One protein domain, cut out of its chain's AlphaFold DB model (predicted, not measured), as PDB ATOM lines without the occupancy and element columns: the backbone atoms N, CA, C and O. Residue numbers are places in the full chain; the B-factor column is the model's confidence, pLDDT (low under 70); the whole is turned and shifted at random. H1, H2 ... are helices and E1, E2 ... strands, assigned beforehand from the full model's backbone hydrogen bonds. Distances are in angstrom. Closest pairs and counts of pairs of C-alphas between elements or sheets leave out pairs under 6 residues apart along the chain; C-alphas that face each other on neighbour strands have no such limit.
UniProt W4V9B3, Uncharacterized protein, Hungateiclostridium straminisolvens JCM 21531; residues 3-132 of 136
ATOM      1  N   GLY A   3       4.462 -22.756  60.109       95.56
ATOM      2  CA  GLY A   3       5.420 -23.474  59.273       95.56
ATOM      3  C   GLY A   3       5.184 -23.190  57.792       95.56
ATOM      4  O   GLY A   3       4.047 -23.268  57.332       95.56
ATOM      5  N   ILE A   4       6.250 -22.883  57.059       95.75
ATOM      6  CA  ILE A   4       6.243 -22.705  55.608       95.75
ATOM      7  C   ILE A   4       7.284 -23.654  55.022       95.75
ATOM      8  O   ILE A   4       8.436 -23.667  55.456       95.75
ATOM      9  N   LEU A   5       6.868 -24.442  54.034       96.00
ATOM     10  CA  LEU A   5       7.759 -25.254  53.219       96.00
ATOM     11  C   LEU A   5       7.866 -24.599  51.842       96.00
ATOM     12  O   LEU A   5       6.866 -24.489  51.133       96.00
ATOM     13  N   SER A   6       9.071 -24.160  51.501       95.75
ATOM     14  CA  SER A   6       9.427 -23.595  50.205       95.75
ATOM     15  C   SER A   6      10.314 -24.583  49.459       95.75
ATOM     16  O   SER A   6      11.230 -25.156  50.049       95.75
ATOM     17  N   ILE A   7      10.006 -24.834  48.188       96.19
ATOM     18  CA  ILE A   7      10.696 -25.841  47.378       96.19
ATOM     19  C   ILE A   7      10.918 -25.264  45.985       96.19
ATOM     20  O   ILE A   7       9.944 -24.997  45.279       96.19
ATOM     21  N   ASP A   8      12.179 -25.116  45.597       94.25
ATOM     22  CA  ASP A   8      12.579 -25.046  44.198       94.25
ATOM     23  C   ASP A   8      12.811 -26.475  43.684       94.25
ATOM     24  O   ASP A   8      13.614 -27.244  44.218       94.25
ATOM     25  N   PHE A   9      12.058 -26.869  42.658       93.56
ATOM     26  CA  PHE A   9      12.149 -28.220  42.109       93.56
ATOM     27  C   PHE A   9      13.399 -28.439  41.253       93.56
ATOM     28  O   PHE A   9      13.787 -29.599  41.069       93.56
ATOM     29  N   ASP A  10      14.080 -27.376  40.816       91.06
ATOM     30  CA  ASP A  10      15.361 -27.488  40.117       91.06
ATOM     31  C   ASP A  10      16.457 -28.083  41.012       91.06
ATOM     32  O   ASP A  10      17.421 -28.670  40.492       91.06
ATOM     33  N   TYR A  11      16.258 -28.037  42.341       93.88
ATOM     34  CA  TYR A  11      17.044 -28.755  43.350       93.88
ATOM     35  C   TYR A  11      17.198 -30.247  43.031       93.88
ATOM     36  O   TYR A  11      18.260 -30.838  43.210       93.88
ATOM     37  N   PHE A  12      16.139 -30.867  42.513       96.44
ATOM     38  CA  PHE A  12      16.091 -32.316  42.355       96.44
ATOM     39  C   PHE A  12      16.645 -32.817  41.028       96.44
ATOM     40  O   PHE A  12      16.813 -34.024  40.875       96.44
ATOM     41  N   VAL A  13      16.917 -31.936  40.065       95.25
ATOM     42  CA  VAL A  13      17.411 -32.332  38.741       95.25
ATOM     43  C   VAL A  13      18.784 -32.998  38.874       95.25
ATOM     44  O   VAL A  13      19.755 -32.381  39.322       95.25
ATOM     45  N   ASN A  14      18.868 -34.266  38.461       96.31
ATOM     46  CA  ASN A  14      20.062 -35.101  38.593       96.31
ATOM     47  C   ASN A  14      21.083 -34.788  37.490       96.31
ATOM     48  O   ASN A  14      21.240 -35.531  36.519       96.31
ATOM     49  N   ALA A  15      21.741 -33.645  37.630       94.50
ATOM     50  CA  ALA A  15      22.781 -33.169  36.734       94.50
ATOM     51  C   ALA A  15      23.894 -32.502  37.545       94.50
ATOM     52  O   ALA A  15      23.617 -31.710  38.449       94.50
ATOM     53  N   SER A  16      25.151 -32.791  37.193       92.50
ATOM     54  CA  SER A  16      26.303 -32.090  37.766       92.50
ATOM     55  C   SER A  16      26.302 -30.611  37.366       92.50
ATOM     56  O   SER A  16      25.703 -30.233  36.357       92.50
ATOM     57  N   SER A  17      27.025 -29.776  38.115       90.31
ATOM     58  CA  SER A  17      27.253 -28.369  37.750       90.31
ATOM     59  C   SER A  17      27.804 -28.234  36.327       90.31
ATOM     60  O   SER A  17      27.246 -27.507  35.517       90.31
ATOM     61  N   GLN A  18      28.808 -29.042  35.976       92.75
ATOM     62  CA  GLN A  18      29.392 -29.064  34.633       92.75
ATOM     63  C   GLN A  18      28.364 -29.395  33.538       92.75
ATOM     64  O   GLN A  18      28.388 -28.795  32.463       92.75
ATOM     65  N   ALA A  19      27.461 -30.348  33.789       92.56
ATOM     66  CA  ALA A  19      26.412 -30.699  32.835       92.56
ATOM     67  C   ALA A  19      25.390 -29.562  32.678       92.56
ATOM     68  O   ALA A  19      24.959 -29.275  31.561       92.56
ATOM     69  N   ARG A  20      25.035 -28.886  33.776       91.94
ATOM     70  CA  ARG A  20      24.164 -27.704  33.742       91.94
ATOM     71  C   ARG A  20      24.804 -26.597  32.901       91.94
ATOM     72  O   ARG A  20      24.195 -26.164  31.929       91.94
ATOM     73  N   ASP A  21      26.058 -26.248  33.173       90.88
ATOM     74  CA  ASP A  21      26.777 -25.187  32.452       90.88
ATOM     75  C   ASP A  21      26.913 -25.469  30.947       90.88
ATOM     76  O   ASP A  21      26.805 -24.566  30.114       90.88
ATOM     77  N   MET A  22      27.147 -26.730  30.574       91.19
ATOM     78  CA  MET A  22      27.336 -27.109  29.174       91.19
ATOM     79  C   MET A  22      26.008 -27.183  28.411       91.19
ATOM     80  O   MET A  22      25.882 -26.656  27.296       91.19
ATOM     81  N   TYR A  23      25.011 -27.851  28.990       93.31
ATOM     82  CA  TYR A  23      23.836 -28.291  28.245       93.31
ATOM     83  C   TYR A  23      22.602 -27.419  28.478       93.31
ATOM     84  O   TYR A  23      21.777 -27.314  27.568       93.31
ATOM     85  N   PHE A  24      22.464 -26.762  29.633       93.50
ATOM     86  CA  PHE A  24      21.243 -26.028  29.975       93.50
ATOM     87  C   PHE A  24      21.229 -24.659  29.276       93.50
ATOM     88  O   PHE A  24      22.277 -24.103  28.931       93.50
ATOM     89  N   PRO A  25      20.050 -24.101  28.964       92.38
ATOM     90  CA  PRO A  25      19.971 -22.766  28.395       92.38
ATOM     91  C   PRO A  25      20.364 -21.711  29.436       92.38
ATOM     92  O   PRO A  25      19.972 -21.804  30.592       92.38
ATOM     93  N   ASN A  26      21.051 -20.652  29.000       85.44
ATOM     94  CA  ASN A  26      21.357 -19.486  29.843       85.44
ATOM     95  C   ASN A  26      20.137 -18.550  29.935       85.44
ATOM     96  O   ASN A  26      20.219 -17.371  29.591       85.44
ATOM     97  N   GLY A  27      18.978 -19.114  30.271       81.31
ATOM     98  CA  GLY A  27      17.721 -18.393  30.459       81.31
ATOM     99  C   GLY A  27      17.407 -18.185  31.938       81.31
ATOM    100  O   GLY A  27      18.024 -18.801  32.800       81.31
ATOM    101  N   SER A  28      16.431 -17.326  32.224       77.12
ATOM    102  CA  SER A  28      15.893 -17.113  33.572       77.12
ATOM    103  C   SER A  28      14.370 -17.070  33.533       77.12
ATOM    104  O   SER A  28      13.811 -16.616  32.531       77.12
ATOM    105  N   ASP A  29      13.706 -17.398  34.641       71.19
ATOM    106  CA  ASP A  29      12.233 -17.342  34.757       71.19
ATOM    107  C   ASP A  29      11.653 -15.924  34.648       71.19
ATOM    108  O   ASP A  29      10.449 -15.732  34.513       71.19
ATOM    109  N   GLU A  30      12.504 -14.896  34.670       74.12
ATOM    110  CA  GLU A  30      12.102 -13.510  34.404       74.12
ATOM    111  C   GLU A  30      11.950 -13.198  32.904       74.12
ATOM    112  O   GLU A  30      11.497 -12.116  32.525       74.12
ATOM    113  N   MET A  31      12.331 -14.132  32.031       84.12
ATOM    114  CA  MET A  31      12.167 -13.995  30.587       84.12
ATOM    115  C   MET A  31      10.739 -14.351  30.157       84.12
ATOM    116  O   MET A  31      10.080 -15.168  30.793       84.12
ATOM    117  N   PRO A  32      10.258 -13.820  29.017       87.69
ATOM    118  CA  PRO A  32       8.990 -14.258  28.446       87.69
ATOM    119  C   PRO A  32       8.948 -15.780  28.237       87.69
ATOM    120  O   PRO A  32       9.846 -16.344  27.605       87.69
ATOM    121  N   ASN A  33       7.882 -16.436  28.711       85.31
ATOM    122  CA  ASN A  33       7.745 -17.902  28.684       85.31
ATOM    123  C   ASN A  33       7.948 -18.511  27.291       85.31
ATOM    124  O   ASN A  33       8.531 -19.586  27.160       85.31
ATOM    125  N   ASN A  34       7.496 -17.832  26.234       91.44
ATOM    126  CA  ASN A  34       7.701 -18.284  24.858       91.44
ATOM    127  C   ASN A  34       9.192 -18.348  24.488       91.44
ATOM    128  O   ASN A  34       9.626 -19.316  23.874       91.44
ATOM    129  N   LYS A  35       9.980 -17.353  24.906       92.25
ATOM    130  CA  LYS A  35      11.420 -17.299  24.652       92.25
ATOM    131  C   LYS A  35      12.154 -18.388  25.428       92.25
ATOM    132  O   LYS A  35      12.977 -19.086  24.842       92.25
ATOM    133  N   LEU A  36      11.823 -18.570  26.708       90.50
ATOM    134  CA  LEU A  36      12.415 -19.626  27.533       90.50
ATOM    135  C   LEU A  36      12.108 -21.017  26.957       90.50
ATOM    136  O   LEU A  36      13.003 -21.853  26.839       90.50
ATOM    137  N   LYS A  37      10.866 -21.240  26.510       91.69
ATOM    138  CA  LYS A  37      10.462 -22.487  25.853       91.69
ATOM    139  C   LYS A  37      11.267 -22.755  24.581       91.69
ATOM    140  O   LYS A  37      11.798 -23.852  24.436       91.69
ATOM    141  N   SER A  38      11.414 -21.765  23.699       94.69
ATOM    142  CA  SER A  38      12.208 -21.926  22.474       94.69
ATOM    143  C   SER A  38      13.687 -22.209  22.759       94.69
ATOM    144  O   SER A  38      14.296 -23.019  22.064       94.69
ATOM    145  N   MET A  39      14.262 -21.609  23.809       94.88
ATOM    146  CA  MET A  39      15.636 -21.914  24.234       94.88
ATOM    147  C   MET A  39      15.776 -23.374  24.681       94.88
ATOM    148  O   MET A  39      16.734 -24.046  24.301       94.88
ATOM    149  N   TRP A  40      14.815 -23.889  25.450       94.12
ATOM    150  CA  TRP A  40      14.794 -25.302  25.829       94.12
ATOM    151  C   TRP A  40      14.610 -26.230  24.625       94.12
ATOM    152  O   TRP A  40      15.321 -27.227  24.522       94.12
ATOM    153  N   GLU A  41      13.711 -25.905  23.693       95.31
ATOM    154  CA  GLU A  41      13.510 -26.673  22.453       95.31
ATOM    155  C   GLU A  41      14.814 -26.789  21.648       95.31
ATOM    156  O   GLU A  41      15.192 -27.892  21.250       95.31
ATOM    157  N   GLU A  42      15.556 -25.689  21.486       95.75
ATOM    158  CA  GLU A  42      16.873 -25.693  20.839       95.75
ATOM    159  C   GLU A  42      17.870 -26.598  21.579       95.75
ATOM    160  O   GLU A  42      18.563 -27.405  20.951       95.75
ATOM    161  N   ARG A  43      17.934 -26.505  22.915       95.69
ATOM    162  CA  ARG A  43      18.833 -27.341  23.726       95.69
ATOM    163  C   ARG A  43      18.496 -28.823  23.605       95.69
ATOM    164  O   ARG A  43      19.410 -29.616  23.414       95.69
ATOM    165  N   TYR A  44      17.220 -29.203  23.634       95.81
ATOM    166  CA  TYR A  44      16.806 -30.600  23.471       95.81
ATOM    167  C   TYR A  44      17.072 -31.164  22.070       95.81
ATOM    168  O   TYR A  44      17.242 -32.378  21.934       95.81
ATOM    169  N   LEU A  45      17.076 -30.319  21.034       96.56
ATOM    170  CA  LEU A  45      17.468 -30.717  19.680       96.56
ATOM    171  C   LEU A  45      18.982 -30.901  19.569       96.56
ATOM    172  O   LEU A  45      19.436 -31.866  18.960       96.56
ATOM    173  N   ARG A  46      19.757 -29.988  20.165       96.81
ATOM    174  CA  ARG A  46      21.225 -30.023  20.126       96.81
ATOM    175  C   ARG A  46      21.822 -31.113  21.022       96.81
ATOM    176  O   ARG A  46      22.821 -31.711  20.639       96.81
ATOM    177  N   TYR A  47      21.200 -31.375  22.170       95.88
ATOM    178  CA  TYR A  47      21.669 -32.295  23.210       95.88
ATOM    179  C   TYR A  47      20.545 -33.264  23.624       95.88
ATOM    180  O   TYR A  47      19.914 -33.087  24.674       95.88
ATOM    181  N   PRO A  48      20.223 -34.288  22.807       93.75
ATOM    182  CA  PRO A  48      19.141 -35.232  23.100       93.75
ATOM    183  C   PRO A  48      19.295 -35.980  24.436       93.75
ATOM    184  O   PRO A  48      18.299 -36.426  25.008       93.75
ATOM    185  N   GLU A  49      20.520 -36.112  24.946       90.25
ATOM    186  CA  GLU A  49      20.854 -36.670  26.258       90.25
ATOM    187  C   GLU A  49      20.182 -35.938  27.421       90.25
ATOM    188  O   GLU A  49      19.882 -36.577  28.428       90.25
ATOM    189  N   LEU A  50      19.837 -34.653  27.263       93.44
ATOM    190  CA  LEU A  50      19.069 -33.900  28.256       93.44
ATOM    191  C   LEU A  50      17.729 -34.568  28.584       93.44
ATOM    192  O   LEU A  50      17.269 -34.497  29.716       93.44
ATOM    193  N   LYS A  51      17.120 -35.285  27.629       90.88
ATOM    194  CA  LYS A  51      15.862 -36.022  27.854       90.88
ATOM    195  C   LYS A  51      16.022 -37.217  28.801       90.88
ATOM    196  O   LYS A  51      15.022 -37.759  29.259       90.88
ATOM    197  N   LYS A  52      17.259 -37.660  29.047       92.69
ATOM    198  CA  LYS A  52      17.587 -38.748  29.977       92.69
ATOM    199  C   LYS A  52      17.874 -38.236  31.388       92.69
ATOM    200  O   LYS A  52      17.990 -39.052  32.297       92.69
ATOM    201  N   VAL A  53      18.016 -36.919  31.566       94.62
ATOM    202  CA  VAL A  53      18.224 -36.317  32.883       94.62
ATOM    203  C   VAL A  53      16.974 -36.562  33.718       94.62
ATOM    204  O   VAL A  53      15.870 -36.157  33.357       94.62
ATOM    205  N   GLY A  54      17.160 -37.287  34.815       95.88
ATOM    206  CA  GLY A  54      16.115 -37.579  35.783       95.88
ATOM    207  C   GLY A  54      16.192 -36.660  36.995       95.88
ATOM    208  O   GLY A  54      16.748 -35.562  36.953       95.88
ATOM    209  N   VAL A  55      15.665 -37.162  38.104       97.25
ATOM    210  CA  VAL A  55      15.752 -36.531  39.421       97.25
ATOM    211  C   VAL A  55      16.528 -37.422  40.386       97.25
ATOM    212  O   VAL A  55      16.636 -38.627  40.156       97.25
ATOM    213  N   ILE A  56      17.104 -36.832  41.431       96.88
ATOM    214  CA  ILE A  56      17.784 -37.562  42.511       96.88
ATOM    215  C   ILE A  56      16.771 -38.293  43.408       96.88
ATOM    216  O   ILE A  56      15.595 -37.923  43.452       96.88
ATOM    217  N   ASP A  57      17.223 -39.298  44.162       97.19
ATOM    218  CA  ASP A  57      16.349 -40.154  44.981       97.19
ATOM    219  C   ASP A  57      15.550 -39.381  46.047       97.19
ATOM    220  O   ASP A  57      14.384 -39.702  46.309       97.19
ATOM    221  N   ASP A  58      16.123 -38.303  46.590       96.81
ATOM    222  CA  ASP A  58      15.478 -37.433  47.583       96.81
ATOM    223  C   ASP A  58      14.149 -36.846  47.089       96.81
ATOM    224  O   ASP A  58      13.234 -36.612  47.882       96.81
ATOM    225  N   PHE A  59      13.989 -36.680  45.771       97.69
ATOM    226  CA  PHE A  59      12.721 -36.263  45.178       97.69
ATOM    227  C   PHE A  59      11.591 -37.232  45.522       97.69
ATOM    228  O   PHE A  59      10.477 -36.810  45.829       97.69
ATOM    229  N   TYR A  60      11.851 -38.539  45.467       97.62
ATOM    230  CA  TYR A  60      10.829 -39.550  45.720       97.62
ATOM    231  C   TYR A  60      10.465 -39.619  47.202       97.62
ATOM    232  O   TYR A  60       9.286 -39.797  47.525       97.62
ATOM    233  N   PHE A  61      11.440 -39.402  48.091       96.62
ATOM    234  CA  PHE A  61      11.184 -39.237  49.519       96.62
ATOM    235  C   PHE A  61      10.306 -38.008  49.783       96.62
ATOM    236  O   PHE A  61       9.233 -38.140  50.380       96.62
ATOM    237  N   LEU A  62      10.696 -36.836  49.265       96.62
ATOM    238  CA  LEU A  62       9.925 -35.603  49.417       96.62
ATOM    239  C   LEU A  62       8.519 -35.753  48.833       96.62
ATOM    240  O   LEU A  62       7.535 -35.395  49.472       96.62
ATOM    241  N   LYS A  63       8.392 -36.327  47.634       96.38
ATOM    242  CA  LYS A  63       7.101 -36.564  46.981       96.38
ATOM    243  C   LYS A  63       6.183 -37.428  47.840       96.38
ATOM    244  O   LYS A  63       4.990 -37.142  47.912       96.38
ATOM    245  N   LYS A  64       6.709 -38.483  48.470       96.88
ATOM    246  CA  LYS A  64       5.931 -39.315  49.394       96.88
ATOM    247  C   LYS A  64       5.479 -38.495  50.603       96.88
ATOM    248  O   LYS A  64       4.282 -38.460  50.870       96.88
ATOM    249  N   PHE A  65       6.402 -37.779  51.242       95.44
ATOM    250  CA  PHE A  65       6.107 -36.903  52.377       95.44
ATOM    251  C   PHE A  65       5.011 -35.880  52.043       95.44
ATOM    252  O   PHE A  65       4.000 -35.821  52.732       95.44
ATOM    253  N   LEU A  66       5.146 -35.142  50.936       94.12
ATOM    254  CA  LEU A  66       4.169 -34.138  50.501       94.12
ATOM    255  C   LEU A  66       2.772 -34.726  50.258       94.12
ATOM    256  O   LEU A  66       1.781 -34.060  50.536       94.12
ATOM    257  N   LYS A  67       2.678 -35.964  49.755       93.00
ATOM    258  CA  LYS A  67       1.391 -36.650  49.537       93.00
ATOM    259  C   LYS A  67       0.698 -37.071  50.833       93.00
ATOM    260  O   LYS A  67      -0.511 -37.283  50.813       93.00
ATOM    261  N   GLU A  68       1.448 -37.231  51.916       95.44
ATOM    262  CA  GLU A  68       0.922 -37.589  53.236       95.44
ATOM    263  C   GLU A  68       0.482 -36.346  54.031       95.44
ATOM    264  O   GLU A  68      -0.250 -36.459  55.016       95.44
ATOM    265  N   LEU A  69       0.870 -35.142  53.591       91.31
ATOM    266  CA  LEU A  69       0.467 -33.892  54.226       91.31
ATOM    267  C   LEU A  69      -0.998 -33.555  53.934       91.31
ATOM    268  O   LEU A  69      -1.435 -33.461  52.789       91.31
ATOM    269  N   SER A  70      -1.748 -33.268  54.995       90.00
ATOM    270  CA  SER A  70      -3.109 -32.731  54.909       90.00
ATOM    271  C   SER A  70      -3.076 -31.201  54.937       90.00
ATOM    272  O   SER A  70      -3.361 -30.584  55.961       90.00
ATOM    273  N   ILE A  71      -2.673 -30.584  53.820       90.19
ATOM    274  CA  ILE A  71      -2.615 -29.121  53.673       90.19
ATOM    275  C   ILE A  71      -3.862 -28.623  52.923       90.19
ATOM    276  O   ILE A  71      -4.138 -29.109  51.824       90.19
ATOM    277  N   PRO A  72      -4.601 -27.637  53.469       91.31
ATOM    278  CA  PRO A  72      -5.698 -26.989  52.756       91.31
ATOM    279  C   PRO A  72      -5.228 -26.355  51.442       91.31
ATOM    280  O   PRO A  72      -4.152 -25.755  51.376       91.31
ATOM    281  N   ARG A  73      -6.031 -26.472  50.382       89.69
ATOM    282  CA  ARG A  73      -5.646 -26.067  49.020       89.69
ATOM    283  C   ARG A  73      -5.282 -24.582  48.921       89.69
ATOM    284  O   ARG A  73      -4.420 -24.217  48.132       89.69
ATOM    285  N   GLU A  74      -5.913 -23.736  49.723       89.69
ATOM    286  CA  GLU A  74      -5.666 -22.297  49.823       89.69
ATOM    287  C   GLU A  74      -4.263 -21.939  50.341       89.69
ATOM    288  O   GLU A  74      -3.771 -20.840  50.074       89.69
ATOM    289  N   ASN A  75      -3.609 -22.879  51.029       91.25
ATOM    290  CA  ASN A  75      -2.250 -22.743  51.549       91.25
ATOM    291  C   ASN A  75      -1.194 -23.292  50.576       91.25
ATOM    292  O   ASN A  75      -0.009 -23.309  50.904       91.25
ATOM    293  N   PHE A  76      -1.607 -23.735  49.385       91.81
ATOM    294  CA  PHE A  76      -0.715 -24.218  48.342       91.81
ATOM    295  C   PHE A  76      -0.565 -23.176  47.232       91.81
ATOM    296  O   PHE A  76      -1.551 -22.714  46.656       91.81
ATOM    297  N   ILE A  77       0.678 -22.840  46.885       92.88
ATOM    298  CA  ILE A  77       0.993 -22.018  45.715       92.88
ATOM    299  C   ILE A  77       1.999 -22.768  44.850       92.88
ATOM    300  O   ILE A  77       3.070 -23.146  45.315       92.88
ATOM    301  N   LYS A  78       1.648 -22.943  43.575       92.81
ATOM    302  CA  LYS A  78       2.584 -23.306  42.512       92.81
ATOM    303  C   LYS A  78       2.891 -22.042  41.720       92.81
ATOM    304  O   LYS A  78       1.960 -21.367  41.281       92.81
ATOM    305  N   ALA A  79       4.167 -21.746  41.534       91.25
ATOM    306  CA  ALA A  79       4.629 -20.609  40.756       91.25
ATOM    307  C   ALA A  79       5.929 -20.966  40.038       91.25
ATOM    308  O   ALA A  79       6.647 -21.856  40.487       91.25
ATOM    309  N   ASP A  80       6.216 -20.247  38.956       86.31
ATOM    310  CA  ASP A  80       7.442 -20.418  38.167       86.31
ATOM    311  C   ASP A  80       8.618 -19.608  38.743       86.31
ATOM    312  O   ASP A  80       9.732 -19.711  38.262       86.31
ATOM    313  N   SER A  81       8.389 -18.779  39.769       87.88
ATOM    314  CA  SER A  81       9.445 -18.011  40.430       87.88
ATOM    315  C   SER A  81       9.291 -18.064  41.939       87.88
ATOM    316  O   SER A  81       8.212 -17.820  42.488       87.88
ATOM    317  N   HIS A  82      10.402 -18.300  42.626       90.25
ATOM    318  CA  HIS A  82      10.429 -18.442  44.078       90.25
ATOM    319  C   HIS A  82      10.005 -17.176  44.828       90.25
ATOM    320  O   HIS A  82       9.395 -17.247  45.894       90.25
ATOM    321  N   LYS A  83      10.165 -15.999  44.204       91.06
ATOM    322  CA  LYS A  83       9.672 -14.727  44.757       91.06
ATOM    323  C   LYS A  83       8.158 -14.733  45.008       91.06
ATOM    324  O   LYS A  83       7.667 -14.004  45.869       91.06
ATOM    325  N   SER A  84       7.393 -15.587  44.324       92.75
ATOM    326  CA  SER A  84       5.954 -15.728  44.555       92.75
ATOM    327  C   SER A  84       5.585 -16.233  45.954       92.75
ATOM    328  O   SER A  84       4.427 -16.079  46.345       92.75
ATOM    329  N   ILE A  85       6.532 -16.749  46.750       93.06
ATOM    330  CA  ILE A  85       6.297 -17.087  48.164       93.06
ATOM    331  C   ILE A  85       5.779 -15.892  48.980       93.06
ATOM    332  O   ILE A  85       5.012 -16.069  49.933       93.06
ATOM    333  N   LYS A  86       6.101 -14.665  48.547       92.38
ATOM    334  CA  LYS A  86       5.572 -13.421  49.116       92.38
ATOM    335  C   LYS A  86       4.049 -13.451  49.246       92.38
ATOM    336  O   LYS A  86       3.512 -13.048  50.273       92.38
ATOM    337  N   ASN A  87       3.369 -14.031  48.256       92.19
ATOM    338  CA  ASN A  87       1.912 -14.123  48.208       92.19
ATOM    339  C   ASN A  87       1.327 -14.959  49.356       92.19
ATOM    340  O   ASN A  87       0.196 -14.703  49.763       92.19
ATOM    341  N   ILE A  88       2.059 -15.958  49.870       92.38
ATOM    342  CA  ILE A  88       1.666 -16.701  51.079       92.38
ATOM    343  C   ILE A  88       1.970 -15.852  52.308       92.38
ATOM    344  O   ILE A  88       1.095 -15.643  53.145       92.38
ATOM    345  N   ILE A  89       3.198 -15.344  52.411       93.81
ATOM    346  CA  ILE A  89       3.696 -14.657  53.608       93.81
ATOM    347  C   ILE A  89       2.860 -13.413  53.935       93.81
ATOM    348  O   ILE A  89       2.541 -13.174  55.102       93.81
ATOM    349  N   GLU A  90       2.450 -12.647  52.925       92.94
ATOM    350  CA  GLU A  90       1.627 -11.443  53.096       92.94
ATOM    351  C   GLU A  90       0.210 -11.731  53.607       92.94
ATOM    352  O   GLU A  90      -0.391 -10.862  54.238       92.94
ATOM    353  N   ARG A  91      -0.310 -12.949  53.412       93.06
ATOM    354  CA  ARG A  91      -1.608 -13.375  53.968       93.06
ATOM    355  C   ARG A  91      -1.517 -13.743  55.449       93.06
ATOM    356  O   ARG A  91      -2.539 -13.807  56.127       93.06
ATOM    357  N   LEU A  92      -0.312 -14.007  55.955       93.44
ATOM    358  CA  LEU A  92      -0.093 -14.404  57.343       93.44
ATOM    359  C   LEU A  92      -0.011 -13.177  58.265       93.44
ATOM    360  O   LEU A  92       0.574 -12.160  57.877       93.44
ATOM    361  N   PRO A  93      -0.495 -13.267  59.521       93.81
ATOM    362  CA  PRO A  93      -0.399 -12.163  60.470       93.81
ATOM    363  C   PRO A  93       1.052 -11.707  60.669       93.81
ATOM    364  O   PRO A  93       1.928 -12.520  60.961       93.81
ATOM    365  N   ARG A  94       1.308 -10.394  60.585       90.94
ATOM    366  CA  ARG A  94       2.672  -9.833  60.674       90.94
ATOM    367  C   ARG A  94       3.413 -10.168  61.971       90.94
ATOM    368  O   ARG A  94       4.628 -10.253  61.955       90.94
ATOM    369  N   LYS A  95       2.689 -10.354  63.079       90.50
ATOM    370  CA  LYS A  95       3.258 -10.679  64.401       90.50
ATOM    371  C   LYS A  95       3.487 -12.179  64.623       90.50
ATOM    372  O   LYS A  95       3.887 -12.577  65.711       90.50
ATOM    373  N   SER A  96       3.129 -13.027  63.660       93.31
ATOM    374  CA  SER A  96       3.343 -14.466  63.785       93.31
ATOM    375  C   SER A  96       4.768 -14.830  63.404       93.31
ATOM    376  O   SER A  96       5.158 -14.638  62.255       93.31
ATOM    377  N   GLN A  97       5.472 -15.465  64.339       94.81
ATOM    378  CA  GLN A  97       6.737 -16.129  64.061       94.81
ATOM    379  C   GLN A  97       6.580 -17.152  62.936       94.81
ATOM    380  O   GLN A  97       5.710 -18.035  63.005       94.81
ATOM    381  N   LEU A  98       7.459 -17.059  61.944       96.81
ATOM    382  CA  LEU A  98       7.554 -18.004  60.839       96.81
ATOM    383  C   LEU A  98       8.658 -19.028  61.114       96.81
ATOM    384  O   LEU A  98       9.692 -18.694  61.686       96.81
ATOM    385  N   LYS A  99       8.424 -20.273  60.700       96.81
ATOM    386  CA  LYS A  99       9.459 -21.297  60.558       96.81
ATOM    387  C   LYS A  99       9.514 -21.697  59.092       96.81
ATOM    388  O   LYS A  99       8.557 -22.307  58.612       96.81
ATOM    389  N   ILE A 100      10.586 -21.344  58.396       95.81
ATOM    390  CA  ILE A 100      10.712 -21.541  56.953       95.81
ATOM    391  C   ILE A 100      11.734 -22.640  56.682       95.81
ATOM    392  O   ILE A 100      12.898 -22.533  57.046       95.81
ATOM    393  N   VAL A 101      11.295 -23.702  56.013       95.81
ATOM    394  CA  VAL A 101      12.194 -24.697  55.422       95.81
ATOM    395  C   VAL A 101      12.291 -24.385  53.937       95.81
ATOM    396  O   VAL A 101      11.279 -24.475  53.243       95.81
ATOM    397  N   ASN A 102      13.481 -23.998  53.472       95.56
ATOM    398  CA  ASN A 102      13.755 -23.720  52.064       95.56
ATOM    399  C   ASN A 102      14.596 -24.846  51.454       95.56
ATOM    400  O   ASN A 102      15.713 -25.085  51.908       95.56
ATOM    401  N   ILE A 103      14.050 -25.541  50.458       95.94
ATOM    402  CA  ILE A 103      14.765 -26.541  49.660       95.94
ATOM    403  C   ILE A 103      15.083 -25.891  48.318       95.94
ATOM    404  O   ILE A 103      14.186 -25.743  47.493       95.94
ATOM    405  N   ASP A 104      16.336 -25.482  48.131       94.25
ATOM    406  CA  ASP A 104      16.801 -24.754  46.948       94.25
ATOM    407  C   ASP A 104      18.317 -24.970  46.758       94.25
ATOM    408  O   ASP A 104      19.036 -25.288  47.710       94.25
ATOM    409  N   PHE A 105      18.809 -24.829  45.524       88.44
ATOM    410  CA  PHE A 105      20.244 -24.713  45.240       88.44
ATOM    411  C   PHE A 105      20.803 -23.342  45.634       88.44
ATOM    412  O   PHE A 105      21.992 -23.216  45.937       88.44
ATOM    413  N   HIS A 106      19.962 -22.317  45.607       89.50
ATOM    414  CA  HIS A 106      20.284 -20.946  45.937       89.50
ATOM    415  C   HIS A 106      19.974 -20.668  47.408       89.50
ATOM    416  O   HIS A 106      19.090 -21.247  48.028       89.50
ATOM    417  N   HIS A 107      20.725 -19.746  48.002       90.56
ATOM    418  CA  HIS A 107      20.475 -19.341  49.384       90.56
ATOM    419  C   HIS A 107      19.303 -18.359  49.524       90.56
ATOM    420  O   HIS A 107      18.866 -18.108  50.644       90.56
ATOM    421  N   ASP A 108      18.872 -17.732  48.424       92.19
ATOM    422  CA  ASP A 108      17.863 -16.661  48.370       92.19
ATOM    423  C   ASP A 108      18.093 -15.509  49.357       92.19
ATOM    424  O   ASP A 108      17.169 -14.835  49.829       92.19
ATOM    425  N   TYR A 109      19.364 -15.288  49.689       94.50
ATOM    426  CA  TYR A 109      19.794 -14.396  50.760       94.50
ATOM    427  C   TYR A 109      20.731 -13.279  50.283       94.50
ATOM    428  O   TYR A 109      21.395 -12.611  51.086       94.50
ATOM    429  N   TYR A 110      20.824 -13.054  48.970       92.00
ATOM    430  CA  TYR A 110      21.675 -11.997  48.439       92.00
ATOM    431  C   TYR A 110      21.231 -10.626  48.960       92.00
ATOM    432  O   TYR A 110      20.048 -10.336  49.102       92.00
ATOM    433  N   HIS A 111      22.185  -9.734  49.246       88.00
ATOM    434  CA  HIS A 111      21.830  -8.357  49.616       88.00
ATOM    435  C   HIS A 111      21.366  -7.527  48.421       88.00
ATOM    436  O   HIS A 111      20.714  -6.502  48.583       88.00
ATOM    437  N   TYR A 112      21.799  -7.922  47.230       79.25
ATOM    438  CA  TYR A 112      21.785  -7.078  46.057       79.25
ATOM    439  C   TYR A 112      20.377  -6.946  45.460       79.25
ATOM    440  O   TYR A 112      19.632  -7.917  45.333       79.25
ATOM    441  N   TYR A 113      20.044  -5.715  45.091       83.38
ATOM    442  CA  TYR A 113      18.897  -5.325  44.282       83.38
ATOM    443  C   TYR A 113      19.246  -4.018  43.562       83.38
ATOM    444  O   TYR A 113      20.146  -3.286  43.987       83.38
ATOM    445  N   ARG A 114      18.555  -3.710  42.462       79.00
ATOM    446  CA  ARG A 114      18.698  -2.430  41.750       79.00
ATOM    447  C   ARG A 114      17.333  -1.816  41.476       79.00
ATOM    448  O   ARG A 114      16.404  -2.510  41.077       79.00
ATOM    449  N   GLY A 115      17.237  -0.497  41.640       83.06
ATOM    450  CA  GLY A 115      16.013   0.256  41.360       83.06
ATOM    451  C   GLY A 115      14.806  -0.312  42.109       83.06
ATOM    452  O   GLY A 115      14.829  -0.416  43.332       83.06
ATOM    453  N   ASN A 116      13.776  -0.706  41.359       82.31
ATOM    454  CA  ASN A 116      12.504  -1.194  41.898       82.31
ATOM    455  C   ASN A 116      12.497  -2.697  42.246       82.31
ATOM    456  O   ASN A 116      11.472  -3.205  42.692       82.31
ATOM    457  N   ASP A 117      13.612  -3.412  42.076       86.00
ATOM    458  CA  ASP A 117      13.712  -4.862  42.300       86.00
ATOM    459  C   ASP A 117      14.079  -5.229  43.752       86.00
ATOM    460  O   ASP A 117      14.877  -6.122  44.023       86.00
ATOM    461  N   TYR A 118      13.530  -4.492  44.722       88.88
ATOM    462  CA  TYR A 118      13.830  -4.669  46.150       88.88
ATOM    463  C   TYR A 118      13.607  -6.112  46.645       88.88
ATOM    464  O   TYR A 118      14.294  -6.570  47.558       88.88
ATOM    465  N   TYR A 119      12.674  -6.831  46.018       90.25
ATOM    466  CA  TYR A 119      12.312  -8.205  46.337       90.25
ATOM    467  C   TYR A 119      12.304  -9.061  45.062       90.25
ATOM    468  O   TYR A 119      11.459  -8.858  44.188       90.25
ATOM    469  N   ASN A 120      13.195 -10.048  44.991       90.50
ATOM    470  CA  ASN A 120      13.385 -10.947  43.851       90.50
ATOM    471  C   ASN A 120      13.683 -12.384  44.311       90.50
ATOM    472  O   ASN A 120      13.740 -12.658  45.508       90.50
ATOM    473  N   CYS A 121      13.846 -13.321  43.370       88.31
ATOM    474  CA  CYS A 121      14.129 -14.721  43.706       88.31
ATOM    475  C   CYS A 121      15.453 -14.882  44.466       88.31
ATOM    476  O   CYS A 121      15.513 -15.653  45.408       88.31
ATOM    477  N   GLY A 122      16.481 -14.093  44.155       90.00
ATOM    478  CA  GLY A 122      17.784 -14.204  44.813       90.00
ATOM    479  C   GLY A 122      17.855 -13.623  46.230       90.00
ATOM    480  O   GLY A 122      18.863 -13.833  46.907       90.00
ATOM    481  N   ASN A 123      16.853 -12.867  46.690       93.38
ATOM    482  CA  ASN A 123      16.906 -12.177  47.984       93.38
ATOM    483  C   ASN A 123      15.642 -12.289  48.846       93.38
ATOM    484  O   ASN A 123      15.589 -11.676  49.919       93.38
ATOM    485  N   TRP A 124      14.623 -13.026  48.402       94.06
ATOM    486  CA  TRP A 124      13.322 -13.027  49.060       94.06
ATOM    487  C   TRP A 124      13.410 -13.422  50.538       94.06
ATOM    488  O   TRP A 124      12.776 -12.782  51.382       94.06
ATOM    489  N   LEU A 125      14.225 -14.427  50.871       95.06
ATOM    490  CA  LEU A 125      14.326 -14.952  52.231       95.06
ATOM    491  C   LEU A 125      14.963 -13.920  53.152       95.06
ATOM    492  O   LEU A 125      14.492 -13.695  54.269       95.06
ATOM    493  N   ARG A 126      15.983 -13.221  52.652       94.44
ATOM    494  CA  ARG A 126      16.590 -12.104  53.373       94.44
ATOM    495  C   ARG A 126      15.573 -11.018  53.695       94.44
ATOM    496  O   ARG A 126      15.529 -10.562  54.834       94.44
ATOM    497  N   ARG A 127      14.741 -10.627  52.727       93.75
ATOM    498  CA  ARG A 127      13.716  -9.592  52.940       93.75
ATOM    499  C   ARG A 127      12.705 -10.016  53.995       93.75
ATOM    500  O   ARG A 127      12.366  -9.224  54.865       93.75
ATOM    501  N   VAL A 128      12.289 -11.280  53.974       94.31
ATOM    502  CA  VAL A 128      11.387 -11.829  54.993       94.31
ATOM    503  C   VAL A 128      12.016 -11.768  56.385       94.31
ATOM    504  O   VAL A 128      11.348 -11.332  57.316       94.31
ATOM    505  N   VAL A 129      13.284 -12.157  56.535       93.88
ATOM    506  CA  VAL A 129      13.985 -12.125  57.831       93.88
ATOM    507  C   VAL A 129      14.204 -10.691  58.322       93.88
ATOM    508  O   VAL A 129      14.043 -10.419  59.507       93.88
ATOM    509  N   GLU A 130      14.517  -9.748  57.433       92.88
ATOM    510  CA  GLU A 130      14.651  -8.328  57.787       92.88
ATOM    511  C   GLU A 130      13.309  -7.709  58.224       92.88
ATOM    512  O   GLU A 130      13.261  -6.945  59.187       92.88
ATOM    513  N   GLU A 131      12.207  -8.058  57.553       91.62
ATOM    514  CA  GLU A 131      10.862  -7.555  57.862       91.62
ATOM    515  C   GLU A 131      10.201  -8.272  59.054       91.62
ATOM    516  O   GLU A 131       9.328  -7.705  59.718       91.62
ATOM    517  N   ARG A 132      10.594  -9.523  59.322       92.94
ATOM    518  CA  ARG A 132      10.083 -10.395  60.391       92.94
ATOM    519  C   ARG A 132      11.253 -11.086  61.088       92.94
ATOM    520  O   ARG A 132      11.515 -12.270  60.872       92.94
TER     521      ARG A 132
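AT A GLANCE: This is residues 3 to 132 of the 136 residues of an uncharacterized protein of Hungateiclostridium straminisolvens JCM 21531 (UniProt W4V9B3). An open arrangement in two parts: at one end of the longest axis a ribbon of two parallel strands, E1 and E2, has H6 near E1 and H7 beside H6, and at the other end H2, H3 and H4 are loosely gathered. H1 lies between these parts, H5 lies off to one side, and residues 67 to 73 stick out. The printed part has 130 residues, with seven named helices and two named strands in the order E1, H1, H2, H3, H4, H5, H6, E2, H7; the class is mostly helix. The whole is only just compact, close to loose, with a radius of gyration of the C-alphas of 16.8 A and spans of 51 by 42 by 25 A.

HOW THE PARTS SIT: E1, residues 3 to 7, and E2, residues 98 to 103, are parallel neighbours at 20 degrees; N 4 and O 99 are 2.8 A apart and N 103 and O 6 are 2.9 A apart, both within hydrogen-bond range. With H1 to H6 between them along the chain they form a strand-helix-strand unit, two parallel neighbour strands joined through helices. H1, residues 9 to 12, is close to but not clearly touching H5, residues 58 to 68; their closest C-alphas, of Phe 12 and Phe 59, are 5.9 A apart. H2, residues 17 to 23, is close to but not clearly touching H3, residues 33 to 46, about perpendicular at 88 degrees, with the closest C-alphas, of Tyr 23 and Arg 43, 6.8 A apart. H3 and H4, residues 48 to 52, only just touch, with 3 pairs of C-alphas within 8 A, and only at the corner by their link; the closest C-alphas are those of Tyr 44 and Leu 50, 6.2 A apart. The closest C-alphas of E1 and H6, residues 82 to 89, are those of Ser 6 and Ile 85, 7.5 A apart. H6 and H7, residues 124 to 131, only just touch, with 3 pairs within 8 A; the closest C-alphas, of Lys 83 and Trp 124, are 5.9 A apart, and the two run the same way at a tilt of 37 degrees, only just steep. E2 and H7 are near each other, while H3 and H5, for instance, are apart. In H2, H3, H5 and H7 every O i to N i+4 pair is within hydrogen-bond range; H4 has 0 of 1 but 2 of 2 O i to N i+3 pairs, H6 has 1 of 4 but 5 of 5, and H1 is too short for an O i to N i+4 pair.

IN THESE COORDINATES: E1 begins at C-alpha 3, (5.420, -23.474, 59.273). H3 is the longest helix, 20.0 A from first to last C-alpha, and ends at C-alpha 46, (21.225, -30.023, 20.126). H5 is 15.6 A long and E2 15.8 A. H7 ends at C-alpha 131, (10.862, -7.555, 57.862).

THE WHOLE: The C-alphas farthest apart, of Arg 46 and Lys 95, are 51.5 A apart. The links H5 to H6 and E2 to H7 are long, with 13 and 20 residues. The printed part has no cut; its mean pLDDT is 92.0 and no printed residue is under 70.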